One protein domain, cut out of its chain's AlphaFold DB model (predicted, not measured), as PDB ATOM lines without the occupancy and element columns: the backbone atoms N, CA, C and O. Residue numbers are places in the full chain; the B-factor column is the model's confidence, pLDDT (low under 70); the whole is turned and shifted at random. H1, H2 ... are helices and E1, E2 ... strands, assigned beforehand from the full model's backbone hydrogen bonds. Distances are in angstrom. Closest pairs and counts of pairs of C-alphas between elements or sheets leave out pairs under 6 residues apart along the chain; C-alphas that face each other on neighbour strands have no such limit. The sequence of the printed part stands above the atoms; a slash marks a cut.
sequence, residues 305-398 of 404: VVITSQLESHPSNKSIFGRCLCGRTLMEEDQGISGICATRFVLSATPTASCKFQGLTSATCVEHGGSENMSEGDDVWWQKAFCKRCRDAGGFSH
ATOM      1  N   VAL A 305     -33.173 -44.037 -13.971       95.50
ATOM      2  CA  VAL A 305     -32.100 -43.077 -13.675       95.50
ATOM      3  C   VAL A 305     -31.294 -43.558 -12.481       95.50
ATOM      4  O   VAL A 305     -31.828 -43.750 -11.388       95.50
ATOM      5  N   VAL A 306     -29.992 -43.714 -12.686       97.00
ATOM      6  CA  VAL A 306     -29.026 -44.039 -11.645       97.00
ATOM      7  C   VAL A 306     -28.451 -42.748 -11.079       97.00
ATOM      8  O   VAL A 306     -27.788 -41.992 -11.785       97.00
ATOM      9  N   ILE A 307     -28.667 -42.511  -9.792       97.81
ATOM     10  CA  ILE A 307     -28.095 -41.373  -9.077       97.81
ATOM     11  C   ILE A 307     -27.024 -41.892  -8.129       97.81
ATOM     12  O   ILE A 307     -27.315 -42.739  -7.285       97.81
ATOM     13  N   THR A 308     -25.796 -41.406  -8.263       97.38
ATOM     14  CA  THR A 308     -24.694 -41.716  -7.343       97.38
ATOM     15  C   THR A 308     -24.367 -40.504  -6.482       97.38
ATOM     16  O   THR A 308     -24.529 -39.367  -6.920       97.38
ATOM     17  N   SER A 309     -23.934 -40.742  -5.245       96.19
ATOM     18  CA  SER A 309     -23.454 -39.696  -4.339       96.19
ATOM     19  C   SER A 309     -22.013 -39.959  -3.917       96.19
ATOM     20  O   SER A 309     -21.631 -41.109  -3.692       96.19
ATOM     21  N   GLN A 310     -21.218 -38.897  -3.863       95.31
ATOM     22  CA  GLN A 310     -19.815 -38.871  -3.450       95.31
ATOM     23  C   GLN A 310     -19.623 -37.693  -2.489       95.31
ATOM     24  O   GLN A 310     -20.345 -36.706  -2.606       95.31
ATOM     25  N   LEU A 311     -18.667 -37.775  -1.565       93.62
ATOM     26  CA  LEU A 311     -18.296 -36.634  -0.721       93.62
ATOM     27  C   LEU A 311     -17.226 -35.785  -1.405       93.62
ATOM     28  O   LEU A 311     -16.376 -36.311  -2.121       93.62
ATOM     29  N   GLU A 312     -17.284 -34.473  -1.187       92.56
ATOM     30  CA  GLU A 312     -16.299 -33.521  -1.707       92.56
ATOM     31  C   GLU A 312     -14.902 -33.762  -1.120       92.56
ATOM     32  O   GLU A 312     -13.917 -33.778  -1.859       92.56
ATOM     33  N   SER A 313     -14.823 -34.011   0.189       85.38
ATOM     34  CA  SER A 313     -13.603 -34.403   0.889       85.38
ATOM     35  C   SER A 313     -13.777 -35.795   1.495       85.38
ATOM     36  O   SER A 313     -14.589 -36.017   2.393       85.38
ATOM     37  N   HIS A 314     -13.013 -36.762   0.984       80.19
ATOM     38  CA  HIS A 314     -12.972 -38.114   1.531       80.19
ATOM     39  C   HIS A 314     -11.546 -38.683   1.456       80.19
ATOM     40  O   HIS A 314     -10.916 -38.563   0.402       80.19
ATOM     41  N   PRO A 315     -11.027 -39.332   2.521       72.56
ATOM     42  CA  PRO A 315      -9.649 -39.835   2.562       72.56
ATOM     43  C   PRO A 315      -9.343 -40.862   1.472       72.56
ATOM     44  O   PRO A 315      -8.232 -40.918   0.943       72.56
ATOM     45  N   SER A 316     -10.329 -41.678   1.094       72.94
ATOM     46  CA  SER A 316     -10.230 -42.537  -0.080       72.94
ATOM     47  C   SER A 316     -10.893 -41.821  -1.248       72.94
ATOM     48  O   SER A 316     -12.114 -41.749  -1.333       72.94
ATOM     49  N   ASN A 317     -10.065 -41.269  -2.135       62.00
ATOM     50  CA  ASN A 317     -10.406 -40.346  -3.224       62.00
ATOM     51  C   ASN A 317     -11.619 -40.689  -4.127       62.00
ATOM     52  O   ASN A 317     -11.870 -39.917  -5.048       62.00
ATOM     53  N   LYS A 318     -12.333 -41.821  -3.977       60.06
ATOM     54  CA  LYS A 318     -13.428 -42.256  -4.876       60.06
ATOM     55  C   LYS A 318     -14.477 -43.199  -4.250       60.06
ATOM     56  O   LYS A 318     -15.015 -44.041  -4.973       60.06
ATOM     57  N   SER A 319     -14.787 -43.140  -2.952       82.19
ATOM     58  CA  SER A 319     -15.901 -43.956  -2.430       82.19
ATOM     59  C   SER A 319     -17.255 -43.342  -2.815       82.19
ATOM     60  O   SER A 319     -17.557 -42.180  -2.549       82.19
ATOM     61  N   ILE A 320     -18.090 -44.135  -3.487       91.81
ATOM     62  CA  ILE A 320     -19.504 -43.802  -3.677       91.81
ATOM     63  C   ILE A 320     -20.204 -44.075  -2.343       91.81
ATOM     64  O   ILE A 320     -20.130 -45.189  -1.834       91.81
ATOM     65  N   PHE A 321     -20.904 -43.079  -1.807       91.31
ATOM     66  CA  PHE A 321     -21.652 -43.158  -0.545       91.31
ATOM     67  C   PHE A 321     -23.082 -43.649  -0.714       91.31
ATOM     68  O   PHE A 321     -23.760 -43.997   0.248       91.31
ATOM     69  N   GLY A 322     -23.566 -43.671  -1.947       95.06
ATOM     70  CA  GLY A 322     -24.905 -44.137  -2.215       95.06
ATOM     71  C   GLY A 322     -25.186 -44.273  -3.692       95.06
ATOM     72  O   GLY A 322     -24.642 -43.549  -4.530       95.06
ATOM     73  N   ARG A 323     -26.084 -45.204  -4.004       97.12
ATOM     74  CA  ARG A 323     -26.672 -45.367  -5.329       97.12
ATOM     75  C   ARG A 323     -28.183 -45.473  -5.195       97.12
ATOM     76  O   ARG A 323     -28.674 -46.333  -4.469       97.12
ATOM     77  N   CYS A 324     -28.896 -44.603  -5.897       97.50
ATOM     78  CA  CYS A 324     -30.349 -44.548  -5.953       97.50
ATOM     79  C   CYS A 324     -30.810 -44.871  -7.376       97.50
ATOM     80  O   CYS A 324     -30.257 -44.356  -8.347       97.50
ATOM     81  N   LEU A 325     -31.809 -45.736  -7.496       96.94
ATOM     82  CA  LEU A 325     -32.466 -46.095  -8.742       96.94
ATOM     83  C   LEU A 325     -33.840 -45.433  -8.763       96.94
ATOM     84  O   LEU A 325     -34.716 -45.762  -7.963       96.94
ATOM     85  N   CYS A 326     -34.019 -44.494  -9.681       96.81
ATOM     86  CA  CYS A 326     -35.277 -43.807  -9.912       96.81
ATOM     87  C   CYS A 326     -35.920 -44.343 -11.190       96.81
ATOM     88  O   CYS A 326     -35.391 -44.125 -12.278       96.81
ATOM     89  N   GLY A 327     -37.061 -45.021 -11.073       94.88
ATOM     90  CA  GLY A 327     -37.816 -45.455 -12.249       94.88
ATOM     91  C   GLY A 327     -38.321 -44.260 -13.063       94.88
ATOM     92  O   GLY A 327     -38.742 -43.254 -12.483       94.88
ATOM     93  N   ARG A 328     -38.288 -44.378 -14.395       93.62
ATOM     94  CA  ARG A 328     -38.978 -43.467 -15.319       93.62
ATOM     95  C   ARG A 328     -40.203 -44.159 -15.894       93.62
ATOM     96  O   ARG A 328     -40.218 -45.371 -16.109       93.62
ATOM     97  N   THR A 329     -41.228 -43.370 -16.161       90.25
ATOM     98  CA  THR A 329     -42.346 -43.776 -17.011       90.25
ATOM     99  C   THR A 329     -41.940 -43.694 -18.484       90.25
ATOM    100  O   THR A 329     -41.083 -42.887 -18.841       90.25
ATOM    101  N   LEU A 330     -42.586 -44.474 -19.356       87.88
ATOM    102  CA  LEU A 330     -42.342 -44.421 -20.808       87.88
ATOM    103  C   LEU A 330     -42.535 -43.002 -21.373       87.88
ATOM    104  O   LEU A 330     -41.738 -42.530 -22.169       87.88
ATOM    105  N   MET A 331     -43.527 -42.257 -20.869       86.44
ATOM    106  CA  MET A 331     -43.740 -40.861 -21.275       86.44
ATOM    107  C   MET A 331     -42.571 -39.939 -20.895       86.44
ATOM    108  O   MET A 331     -42.257 -39.005 -21.628       86.44
ATOM    109  N   GLU A 332     -41.940 -40.162 -19.739       88.69
ATOM    110  CA  GLU A 332     -40.749 -39.408 -19.319       88.69
ATOM    111  C   GLU A 332     -39.520 -39.789 -20.152       88.69
ATOM    112  O   GLU A 332     -38.638 -38.956 -20.378       88.69
ATOM    113  N   GLU A 333     -39.462 -41.038 -20.610       87.62
ATOM    114  CA  GLU A 333     -38.454 -41.529 -21.538       87.62
ATOM    115  C   GLU A 333     -38.542 -40.853 -22.902       87.62
ATOM    116  O   GLU A 333     -37.575 -40.199 -23.299       87.62
ATOM    117  N   ASP A 334     -39.717 -40.907 -23.530       86.94
ATOM    118  CA  ASP A 334     -39.999 -40.313 -24.842       86.94
ATOM    119  C   ASP A 334     -39.739 -38.799 -24.865       86.94
ATOM    120  O   ASP A 334     -39.309 -38.235 -25.870       86.94
ATOM    121  N   GLN A 335     -39.978 -38.121 -23.739       88.25
ATOM    122  CA  GLN A 335     -39.735 -36.682 -23.591       88.25
ATOM    123  C   GLN A 335     -38.276 -36.329 -23.284       88.25
ATOM    124  O   GLN A 335     -37.948 -35.146 -23.184       88.25
ATOM    125  N   GLY A 336     -37.403 -37.318 -23.078       87.06
ATOM    126  CA  GLY A 336     -36.015 -37.071 -22.705       87.06
ATOM    127  C   GLY A 336     -35.877 -36.365 -21.353       87.06
ATOM    128  O   GLY A 336     -34.991 -35.533 -21.179       87.06
ATOM    129  N   ILE A 337     -36.756 -36.660 -20.387       89.56
ATOM    130  CA  ILE A 337     -36.682 -36.102 -19.029       89.56
ATOM    131  C   ILE A 337     -36.315 -37.176 -18.005       89.56
ATOM    132  O   ILE A 337     -36.867 -38.273 -18.011       89.56
ATOM    133  N   SER A 338     -35.436 -36.854 -17.055       89.81
ATOM    134  CA  SER A 338     -34.942 -37.788 -16.024       89.81
ATOM    135  C   SER A 338     -36.020 -38.300 -15.046       89.81
ATOM    136  O   SER A 338     -35.759 -39.148 -14.201       89.81
ATOM    137  N   GLY A 339     -37.245 -37.782 -15.141       93.12
ATOM    138  CA  GLY A 339     -38.407 -38.228 -14.379       93.12
ATOM    139  C   GLY A 339     -38.587 -37.579 -13.002       93.12
ATOM    140  O   GLY A 339     -37.712 -36.878 -12.473       93.12
ATOM    141  N   ILE A 340     -39.774 -37.775 -12.417       94.88
ATOM    142  CA  ILE A 340     -40.192 -37.128 -11.160       94.88
ATOM    143  C   ILE A 340     -39.314 -37.553  -9.977       94.88
ATOM    144  O   ILE A 340     -38.952 -36.697  -9.167       94.88
ATOM    145  N   CYS A 341     -38.959 -38.838  -9.875       96.88
ATOM    146  CA  CYS A 341     -38.120 -39.351  -8.787       96.88
ATOM    147  C   CYS A 341     -36.748 -38.668  -8.777       96.88
ATOM    148  O   CYS A 341     -36.367 -38.065  -7.774       96.88
ATOM    149  N   ALA A 342     -36.043 -38.657  -9.915       97.06
ATOM    150  CA  ALA A 342     -34.716 -38.053  -9.991       97.06
ATOM    151  C   ALA A 342     -34.756 -36.543  -9.728       97.06
ATOM    152  O   ALA A 342     -33.917 -36.009  -9.004       97.06
ATOM    153  N   THR A 343     -35.786 -35.864 -10.238       96.12
ATOM    154  CA  THR A 343     -36.006 -34.436  -9.974       96.12
ATOM    155  C   THR A 343     -36.205 -34.163  -8.479       96.12
ATOM    156  O   THR A 343     -35.605 -33.238  -7.939       96.12
ATOM    157  N   ARG A 344     -37.023 -34.968  -7.786       97.69
ATOM    158  CA  ARG A 344     -37.248 -34.829  -6.337       97.69
ATOM    159  C   ARG A 344     -35.984 -35.093  -5.533       97.69
ATOM    160  O   ARG A 344     -35.710 -34.343  -4.601       97.69
ATOM    161  N   PHE A 345     -35.223 -36.118  -5.911       97.94
ATOM    162  CA  PHE A 345     -33.955 -36.433  -5.266       97.94
ATOM    163  C   PHE A 345     -32.993 -35.245  -5.351       97.94
ATOM    164  O   PHE A 345     -32.536 -34.752  -4.324       97.94
ATOM    165  N   VAL A 346     -32.741 -34.742  -6.565       97.38
ATOM    166  CA  VAL A 346     -31.812 -33.626  -6.790       97.38
ATOM    167  C   VAL A 346     -32.268 -32.377  -6.044       97.38
ATOM    168  O   VAL A 346     -31.457 -31.749  -5.367       97.38
ATOM    169  N   LEU A 347     -33.564 -32.047  -6.078       97.31
ATOM    170  CA  LEU A 347     -34.108 -30.913  -5.322       97.31
ATOM    171  C   LEU A 347     -33.887 -31.054  -3.810       97.31
ATOM    172  O   LEU A 347     -33.553 -30.073  -3.155       97.31
ATOM    173  N   SER A 348     -34.051 -32.260  -3.257       97.62
ATOM    174  CA  SER A 348     -33.796 -32.515  -1.835       97.62
ATOM    175  C   SER A 348     -32.308 -32.509  -1.478       97.62
ATOM    176  O   SER A 348     -31.986 -32.242  -0.325       97.62
ATOM    177  N   ALA A 349     -31.428 -32.857  -2.418       97.25
ATOM    178  CA  ALA A 349     -29.985 -32.922  -2.207       97.25
ATOM    179  C   ALA A 349     -29.292 -31.568  -2.429       97.25
ATOM    180  O   ALA A 349     -28.286 -31.302  -1.791       97.25
ATOM    181  N   THR A 350     -29.850 -30.685  -3.263       97.00
ATOM    182  CA  THR A 350     -29.264 -29.374  -3.621       97.00
ATOM    183  C   THR A 350     -28.780 -28.532  -2.424       97.00
ATOM    184  O   THR A 350     -27.745 -27.883  -2.556       97.00
ATOM    185  N   PRO A 351     -29.453 -28.517  -1.252       96.56
ATOM    186  CA  PRO A 351     -28.961 -27.765  -0.094       96.56
ATOM    187  C   PRO A 351     -27.626 -28.269   0.471       96.56
ATOM    188  O   PRO A 351     -26.914 -27.496   1.102       96.56
ATOM    189  N   THR A 352     -27.303 -29.550   0.279       95.81
ATOM    190  CA  THR A 352     -26.097 -30.194   0.821       95.81
ATOM    191  C   THR A 352     -25.206 -30.787  -0.260       95.81
ATOM    192  O   THR A 352     -24.185 -31.363   0.077       95.81
ATOM    193  N   ALA A 353     -25.564 -30.687  -1.540       97.12
ATOM    194  CA  ALA A 353     -24.841 -31.337  -2.622       97.12
ATOM    195  C   ALA A 353     -24.958 -30.603  -3.956       97.12
ATOM    196  O   ALA A 353     -26.020 -30.113  -4.343       97.12
ATOM    197  N   SER A 354     -23.879 -30.658  -4.726       97.44
ATOM    198  CA  SER A 354     -23.831 -30.267  -6.127       97.44
ATOM    199  C   SER A 354     -24.128 -31.467  -7.026       97.44
ATOM    200  O   SER A 354     -23.280 -32.334  -7.236       97.44
ATOM    201  N   CYS A 355     -25.335 -31.519  -7.590       97.62
ATOM    202  CA  CYS A 355     -25.752 -32.582  -8.505       97.62
ATOM    203  C   CYS A 355     -25.583 -32.187  -9.976       97.62
ATOM    204  O   CYS A 355     -26.006 -31.111 -10.401       97.62
ATOM    205  N   LYS A 356     -25.019 -33.093 -10.780       97.19
ATOM    206  CA  LYS A 356     -24.881 -32.961 -12.234       97.19
ATOM    207  C   LYS A 356     -25.432 -34.200 -12.926       97.19
ATOM    208  O   LYS A 356     -25.020 -35.320 -12.631       97.19
ATOM    209  N   PHE A 357     -26.338 -33.996 -13.875       95.25
ATOM    210  CA  PHE A 357     -26.758 -35.057 -14.785       95.25
ATOM    211  C   PHE A 357     -25.652 -35.295 -15.815       95.25
ATOM    212  O   PHE A 357     -25.196 -34.355 -16.460       95.25
ATOM    213  N   GLN A 358     -25.209 -36.545 -15.947       93.94
ATOM    214  CA  GLN A 358     -24.265 -36.967 -16.990       93.94
ATOM    215  C   GLN A 358     -24.999 -37.459 -18.249       93.94
ATOM    216  O   GLN A 358     -24.378 -37.732 -19.270       93.94
ATOM    217  N   GLY A 359     -26.326 -37.550 -18.177       90.69
ATOM    218  CA  GLY A 359     -27.213 -37.921 -19.266       90.69
ATOM    219  C   GLY A 359     -28.651 -38.030 -18.764       90.69
ATOM    220  O   GLY A 359     -28.990 -37.540 -17.686       90.69
ATOM    221  N   LEU A 360     -29.497 -38.710 -19.537       90.50
ATOM    222  CA  LEU A 360     -30.901 -38.941 -19.174       90.50
ATOM    223  C   LEU A 360     -31.074 -40.004 -18.086       90.50
ATOM    224  O   LEU A 360     -32.053 -39.978 -17.345       90.50
ATOM    225  N   THR A 361     -30.127 -40.936 -17.998       94.62
ATOM    226  CA  THR A 361     -30.182 -42.116 -17.125       94.62
ATOM    227  C   THR A 361     -29.146 -42.078 -16.008       94.62
ATOM    228  O   THR A 361     -29.063 -43.020 -15.223       94.62
ATOM    229  N   SER A 362     -28.364 -41.002 -15.887       95.69
ATOM    230  CA  SER A 362     -27.326 -40.892 -14.865       95.69
ATOM    231  C   SER A 362     -27.206 -39.488 -14.278       95.69
ATOM    232  O   SER A 362     -27.185 -38.478 -14.986       95.69
ATOM    233  N   ALA A 363     -27.091 -39.431 -12.954       97.06
ATOM    234  CA  ALA A 363     -26.758 -38.227 -12.211       97.06
ATOM    235  C   ALA A 363     -25.714 -38.534 -11.138       97.06
ATOM    236  O   ALA A 363     -25.756 -39.580 -10.494       97.06
ATOM    237  N   THR A 364     -24.805 -37.593 -10.925       97.31
ATOM    238  CA  THR A 364     -23.782 -37.667  -9.884       97.31
ATOM    239  C   THR A 364     -23.945 -36.459  -8.978       97.31
ATOM    240  O   THR A 364     -23.950 -35.327  -9.460       97.31
ATOM    241  N   CYS A 365     -24.089 -36.694  -7.681       97.44
ATOM    242  CA  CYS A 365     -24.156 -35.665  -6.654       97.44
ATOM    243  C   CYS A 365     -22.875 -35.679  -5.826       97.44
ATOM    244  O   CYS A 365     -22.467 -36.727  -5.335       97.44
ATOM    245  N   VAL A 366     -22.248 -34.516  -5.684       96.44
ATOM    246  CA  VAL A 366     -21.104 -34.310  -4.795       96.44
ATOM    247  C   VAL A 366     -21.618 -33.585  -3.559       96.44
ATOM    248  O   VAL A 366     -22.022 -32.429  -3.659       96.44
ATOM    249  N   GLU A 367     -21.689 -34.278  -2.430       95.50
ATOM    250  CA  GLU A 367     -22.154 -33.739  -1.153       95.50
ATOM    251  C   GLU A 367     -21.072 -32.831  -0.554       95.50
ATOM    252  O   GLU A 367     -19.909 -33.218  -0.432       95.50
ATOM    253  N   HIS A 368     -21.478 -31.621  -0.184       94.31
ATOM    254  CA  HIS A 368     -20.668 -30.634   0.508       94.31
ATOM    255  C   HIS A 368     -20.554 -31.017   1.980       94.31
ATOM    256  O   HIS A 368     -21.554 -31.112   2.699       94.31
ATOM    257  N   GLY A 369     -19.323 -31.232   2.425       88.81
ATOM    258  CA  GLY A 369     -19.010 -31.754   3.746       88.81
ATOM    259  C   GLY A 369     -18.152 -33.005   3.640       88.81
ATOM    260  O   GLY A 369     -17.470 -33.221   2.641       88.81
ATOM    261  N   GLY A 370     -18.191 -33.817   4.692       85.50
ATOM    262  CA  GLY A 370     -17.182 -34.848   4.890       85.50
ATOM    263  C   GLY A 370     -15.910 -34.266   5.506       85.50
ATOM    264  O   GLY A 370     -15.779 -33.063   5.743       85.50
ATOM    265  N   SER A 371     -14.999 -35.160   5.852       84.19
ATOM    266  CA  SER A 371     -13.713 -34.840   6.458       84.19
ATOM    267  C   SER A 371     -12.699 -35.862   5.966       84.19
ATOM    268  O   SER A 371     -13.044 -37.015   5.712       84.19
ATOM    269  N   GLU A 372     -11.429 -35.474   5.876       86.75
ATOM    270  CA  GLU A 372     -10.347 -36.437   5.639       86.75
ATOM    271  C   GLU A 372     -10.259 -37.475   6.770       86.75
ATOM    272  O   GLU A 372      -9.833 -38.602   6.553       86.75
ATOM    273  N   ASN A 373     -10.729 -37.120   7.969       88.44
ATOM    274  CA  ASN A 373     -10.728 -37.982   9.148       88.44
ATOM    275  C   ASN A 373     -12.154 -38.394   9.532       88.44
ATOM    276  O   ASN A 373     -12.588 -38.157  10.660       88.44
ATOM    277  N   MET A 374     -12.909 -38.948   8.585       87.69
ATOM    278  CA  MET A 374     -14.229 -39.504   8.885       87.69
ATOM    279  C   MET A 374     -14.118 -40.784   9.709       87.69
ATOM    280  O   MET A 374     -13.298 -41.658   9.430       87.69
ATOM    281  N   SER A 375     -14.953 -40.883  10.739       91.00
ATOM    282  CA  SER A 375     -15.135 -42.126  11.477       91.00
ATOM    283  C   SER A 375     -16.076 -43.065  10.718       91.00
ATOM    284  O   SER A 375     -16.892 -42.629   9.907       91.00
ATOM    285  N   GLU A 376     -16.046 -44.357  11.050       88.50
ATOM    286  CA  GLU A 376     -17.016 -45.331  10.524       88.50
ATOM    287  C   GLU A 376     -18.472 -44.892  10.797       88.50
ATOM    288  O   GLU A 376     -19.369 -45.106   9.982       88.50
ATOM    289  N   GLY A 377     -18.716 -44.207  11.921       90.44
ATOM    290  CA  GLY A 377     -20.030 -43.654  12.251       90.44
ATOM    291  C   GLY A 377     -20.489 -42.553  11.290       90.44
ATOM    292  O   GLY A 377     -21.679 -42.485  10.966       90.44
ATOM    293  N   ASP A 378     -19.562 -41.729  10.799       91.00
ATOM    294  CA  ASP A 378     -19.858 -40.660   9.842       91.00
ATOM    295  C   ASP A 378     -20.196 -41.240   8.466       91.00
ATOM    296  O   ASP A 378     -21.169 -40.816   7.838       91.00
ATOM    297  N   ASP A 379     -19.458 -42.266   8.029       90.19
ATOM    298  CA  ASP A 379     -19.743 -42.974   6.778       90.19
ATOM    299  C   ASP A 379     -21.160 -43.551   6.782       90.19
ATOM    300  O   ASP A 379     -21.944 -43.357   5.845       90.19
ATOM    301  N   VAL A 380     -21.524 -44.217   7.880       92.00
ATOM    302  CA  VAL A 380     -22.860 -44.781   8.076       92.00
ATOM    303  C   VAL A 380     -23.926 -43.688   8.095       92.00
ATOM    304  O   VAL A 380     -25.014 -43.880   7.541       92.00
ATOM    305  N   TRP A 381     -23.648 -42.536   8.709       93.19
ATOM    306  CA  TRP A 381     -24.577 -41.409   8.713       93.19
ATOM    307  C   TRP A 381     -24.849 -40.895   7.295       93.19
ATOM    308  O   TRP A 381     -26.017 -40.745   6.923       93.19
ATOM    309  N   TRP A 382     -23.810 -40.705   6.477       93.81
ATOM    310  CA  TRP A 382     -23.961 -40.252   5.089       93.81
ATOM    311  C   TRP A 382     -24.718 -41.258   4.227       93.81
ATOM    312  O   TRP A 382     -25.635 -40.864   3.500       93.81
ATOM    313  N   GLN A 383     -24.408 -42.552   4.359       94.31
ATOM    314  CA  GLN A 383     -25.154 -43.612   3.680       94.31
ATOM    315  C   GLN A 383     -26.640 -43.560   4.060       94.31
ATOM    316  O   GLN A 383     -27.504 -43.494   3.183       94.31
ATOM    317  N   LYS A 384     -26.965 -43.487   5.358       94.75
ATOM    318  CA  LYS A 384     -28.354 -43.402   5.845       94.75
ATOM    319  C   LYS A 384     -29.071 -42.147   5.354       94.75
ATOM    320  O   LYS A 384     -30.228 -42.230   4.931       94.75
ATOM    321  N   ALA A 385     -28.405 -40.993   5.383       94.94
ATOM    322  CA  ALA A 385     -28.957 -39.730   4.901       94.94
ATOM    323  C   ALA A 385     -29.274 -39.799   3.397       94.94
ATOM    324  O   ALA A 385     -30.371 -39.412   2.977       94.94
ATOM    325  N   PHE A 386     -28.364 -40.365   2.599       95.94
ATOM    326  CA  PHE A 386     -28.587 -40.620   1.179       95.94
ATOM    327  C   PHE A 386     -29.771 -41.570   0.950       95.94
ATOM    328  O   PHE A 386     -30.670 -41.261   0.164       95.94
ATOM    329  N   CYS A 387     -29.812 -42.705   1.658       96.56
ATOM    330  CA  CYS A 387     -30.893 -43.685   1.540       96.56
ATOM    331  C   CYS A 387     -32.258 -43.063   1.852       96.56
ATOM    332  O   CYS A 387     -33.224 -43.270   1.114       96.56
ATOM    333  N   LYS A 388     -32.327 -42.236   2.902       96.38
ATOM    334  CA  LYS A 388     -33.543 -41.503   3.257       96.38
ATOM    335  C   LYS A 388     -34.000 -40.595   2.112       96.38
ATOM    336  O   LYS A 388     -35.166 -40.666   1.735       96.38
ATOM    337  N   ARG A 389     -33.103 -39.798   1.513       97.31
ATOM    338  CA  ARG A 389     -33.438 -38.942   0.355       97.31
ATOM    339  C   ARG A 389     -33.920 -39.758  -0.846       97.31
ATOM    340  O   ARG A 389     -34.891 -39.367  -1.489       97.31
ATOM    341  N   CYS A 390     -33.275 -40.891  -1.132       97.88
ATOM    342  CA  CYS A 390     -33.677 -41.789  -2.217       97.88
ATOM    343  C   CYS A 390     -35.104 -42.308  -2.022       97.88
ATOM    344  O   CYS A 390     -35.946 -42.160  -2.909       97.88
ATOM    345  N   ARG A 391     -35.403 -42.826  -0.828       96.94
ATOM    346  CA  ARG A 391     -36.736 -43.323  -0.479       96.94
ATOM    347  C   ARG A 391     -37.788 -42.215  -0.498       96.94
ATOM    348  O   ARG A 391     -38.856 -42.404  -1.073       96.94
ATOM    349  N   ASP A 392     -37.485 -41.050   0.073       97.12
ATOM    350  CA  ASP A 392     -38.403 -39.901   0.115       97.12
ATOM    351  C   ASP A 392     -38.726 -39.373  -1.300       97.12
ATOM    352  O   ASP A 392     -39.827 -38.878  -1.558       97.12
ATOM    353  N   ALA A 393     -37.795 -39.523  -2.247       97.50
ATOM    354  CA  ALA A 393     -38.012 -39.212  -3.656       97.50
ATOM    355  C   ALA A 393     -38.868 -40.260  -4.401       97.50
ATOM    356  O   ALA A 393     -39.364 -39.963  -5.492       97.50
ATOM    357  N   GLY A 394     -39.085 -41.440  -3.810       96.56
ATOM    358  CA  GLY A 394     -39.763 -42.587  -4.423       96.56
ATOM    359  C   GLY A 394     -38.830 -43.515  -5.208       96.56
ATOM    360  O   GLY A 394     -39.303 -44.251  -6.071       96.56
ATOM    361  N   GLY A 395     -37.521 -43.442  -4.959       96.50
ATOM    362  CA  GLY A 395     -36.514 -44.316  -5.556       96.50
ATOM    363  C   GLY A 395     -36.154 -45.502  -4.665       96.50
ATOM    364  O   GLY A 395     -36.610 -45.619  -3.527       96.50
ATOM    365  N   PHE A 396     -35.287 -46.364  -5.190       96.31
ATOM    366  CA  PHE A 396     -34.769 -47.539  -4.495       96.31
ATOM    367  C   PHE A 396     -33.258 -47.439  -4.334       96.31
ATOM    368  O   PHE A 396     -32.525 -47.294  -5.316       96.31
ATOM    369  N   SER A 397     -32.776 -47.525  -3.100       96.38
ATOM    370  CA  SER A 397     -31.341 -47.574  -2.837       96.38
ATOM    371  C   SER A 397     -30.770 -48.957  -3.138       96.38
ATOM    372  O   SER A 397     -31.458 -49.967  -3.001       96.38
ATOM    373  N   HIS A 398     -29.505 -49.011  -3.550       93.50
ATOM    374  CA  HIS A 398     -28.812 -50.285  -3.734       93.50
ATOM    375  C   HIS A 398     -28.603 -50.992  -2.387       93.50
ATOM    376  O   HIS A 398     -28.224 -50.355  -1.409       93.50
TER     377      HIS A 398
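This is residues 305 to 398 of the 404 residues of an uncharacterized protein of Ustilago maydis (strain 521 / FGSC 9021) (UniProt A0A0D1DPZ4). A twisted sheet of four strands has two helices, H2 and H3, over one face and no named helix over the other, making two layers. The small helix H1 lies off the sheet toward one end of the long axis, and the loops 312 to 319 and 368 to 375 lie toward the other end. The printed part has 94 residues with three named helices and four named strands, in the order E1 E2 H1 H2 E3 E4 H3, and its class is mixed, helices and strands. The mixed sheet runs E2 E1 E4 E3, with E1 and E4 parallel and the other neighbours antiparallel. The whole is compact, with a radius of gyration of the C-alphas of 13.3 A, and its outline is a rod spanning 45 by 21 by 21 A.

E1, residues 305 to 311, and E2, residues 320 to 326, form an antiparallel hairpin, with N 307 and O 324 2.8 A apart, within hydrogen-bond range. H1, residues 330 to 334, is not on the sheet. H1 is close to but not clearly touching H2, residues 339 to 349; their closest C-alphas, of Glu 332 and Gly 339, are 5.6 A apart. H2 is on the sheet at a height over the sheet of 8.8 A, over E1 and only just over E4, residues 362 to 367, on which 3 of its C-alphas fall. It runs along the strands, at 1 degree to E1 on the local plane. E3, residues 353 to 357, forms an antiparallel hairpin with E4, with N 354 and O 366 2.8 A apart. E2, H1 H2 and E3 make a split strand-helix-strand unit, two strands running the same way with E1 and E4 between them, and its crossover is right-handed. E4 and E1 are parallel, with N 308 and O 363 2.9 A apart. H3, residues 376 to 393, is on the same face as H2, at a height over the sheet of 9.2 A, over E2 and E1. It runs only just along the strands, at 27 degrees to E1 on the local plane. Its closest C-alpha pair with E2 is Gln 383 and Phe 321, 5.5 A. With residues 389 to 393 alone H3 touches H2, opposite ways at a steep tilt of 40 degrees; the closest C-alphas, of Cys 341 and Ala 393, are 5.1 A apart. In H1, H2 and H3 every O i to N i+4 pair is within hydrogen-bond range.

E1 begins with C-alpha 305 at (-32.100, -43.077, -13.675) and is 20.0 A long; E2 is 17.0 A, H1 6.2 A, H2 15.7 A, E3 12.9 A and E4 16.3 A. H3, 26.1 A long, ends with C-alpha 393 at (-38.012, -39.212, -3.656).

The C-alphas of Met 331 and Asn 373 are the two farthest apart, 45.0 A. The printed part has no cut and no long link. Residues 396 to 397 form a short antiparallel pairing with residues 324 to 325 of E2. Mean pLDDT of the printed part is 92.4; residues 317 to 318 are under 70.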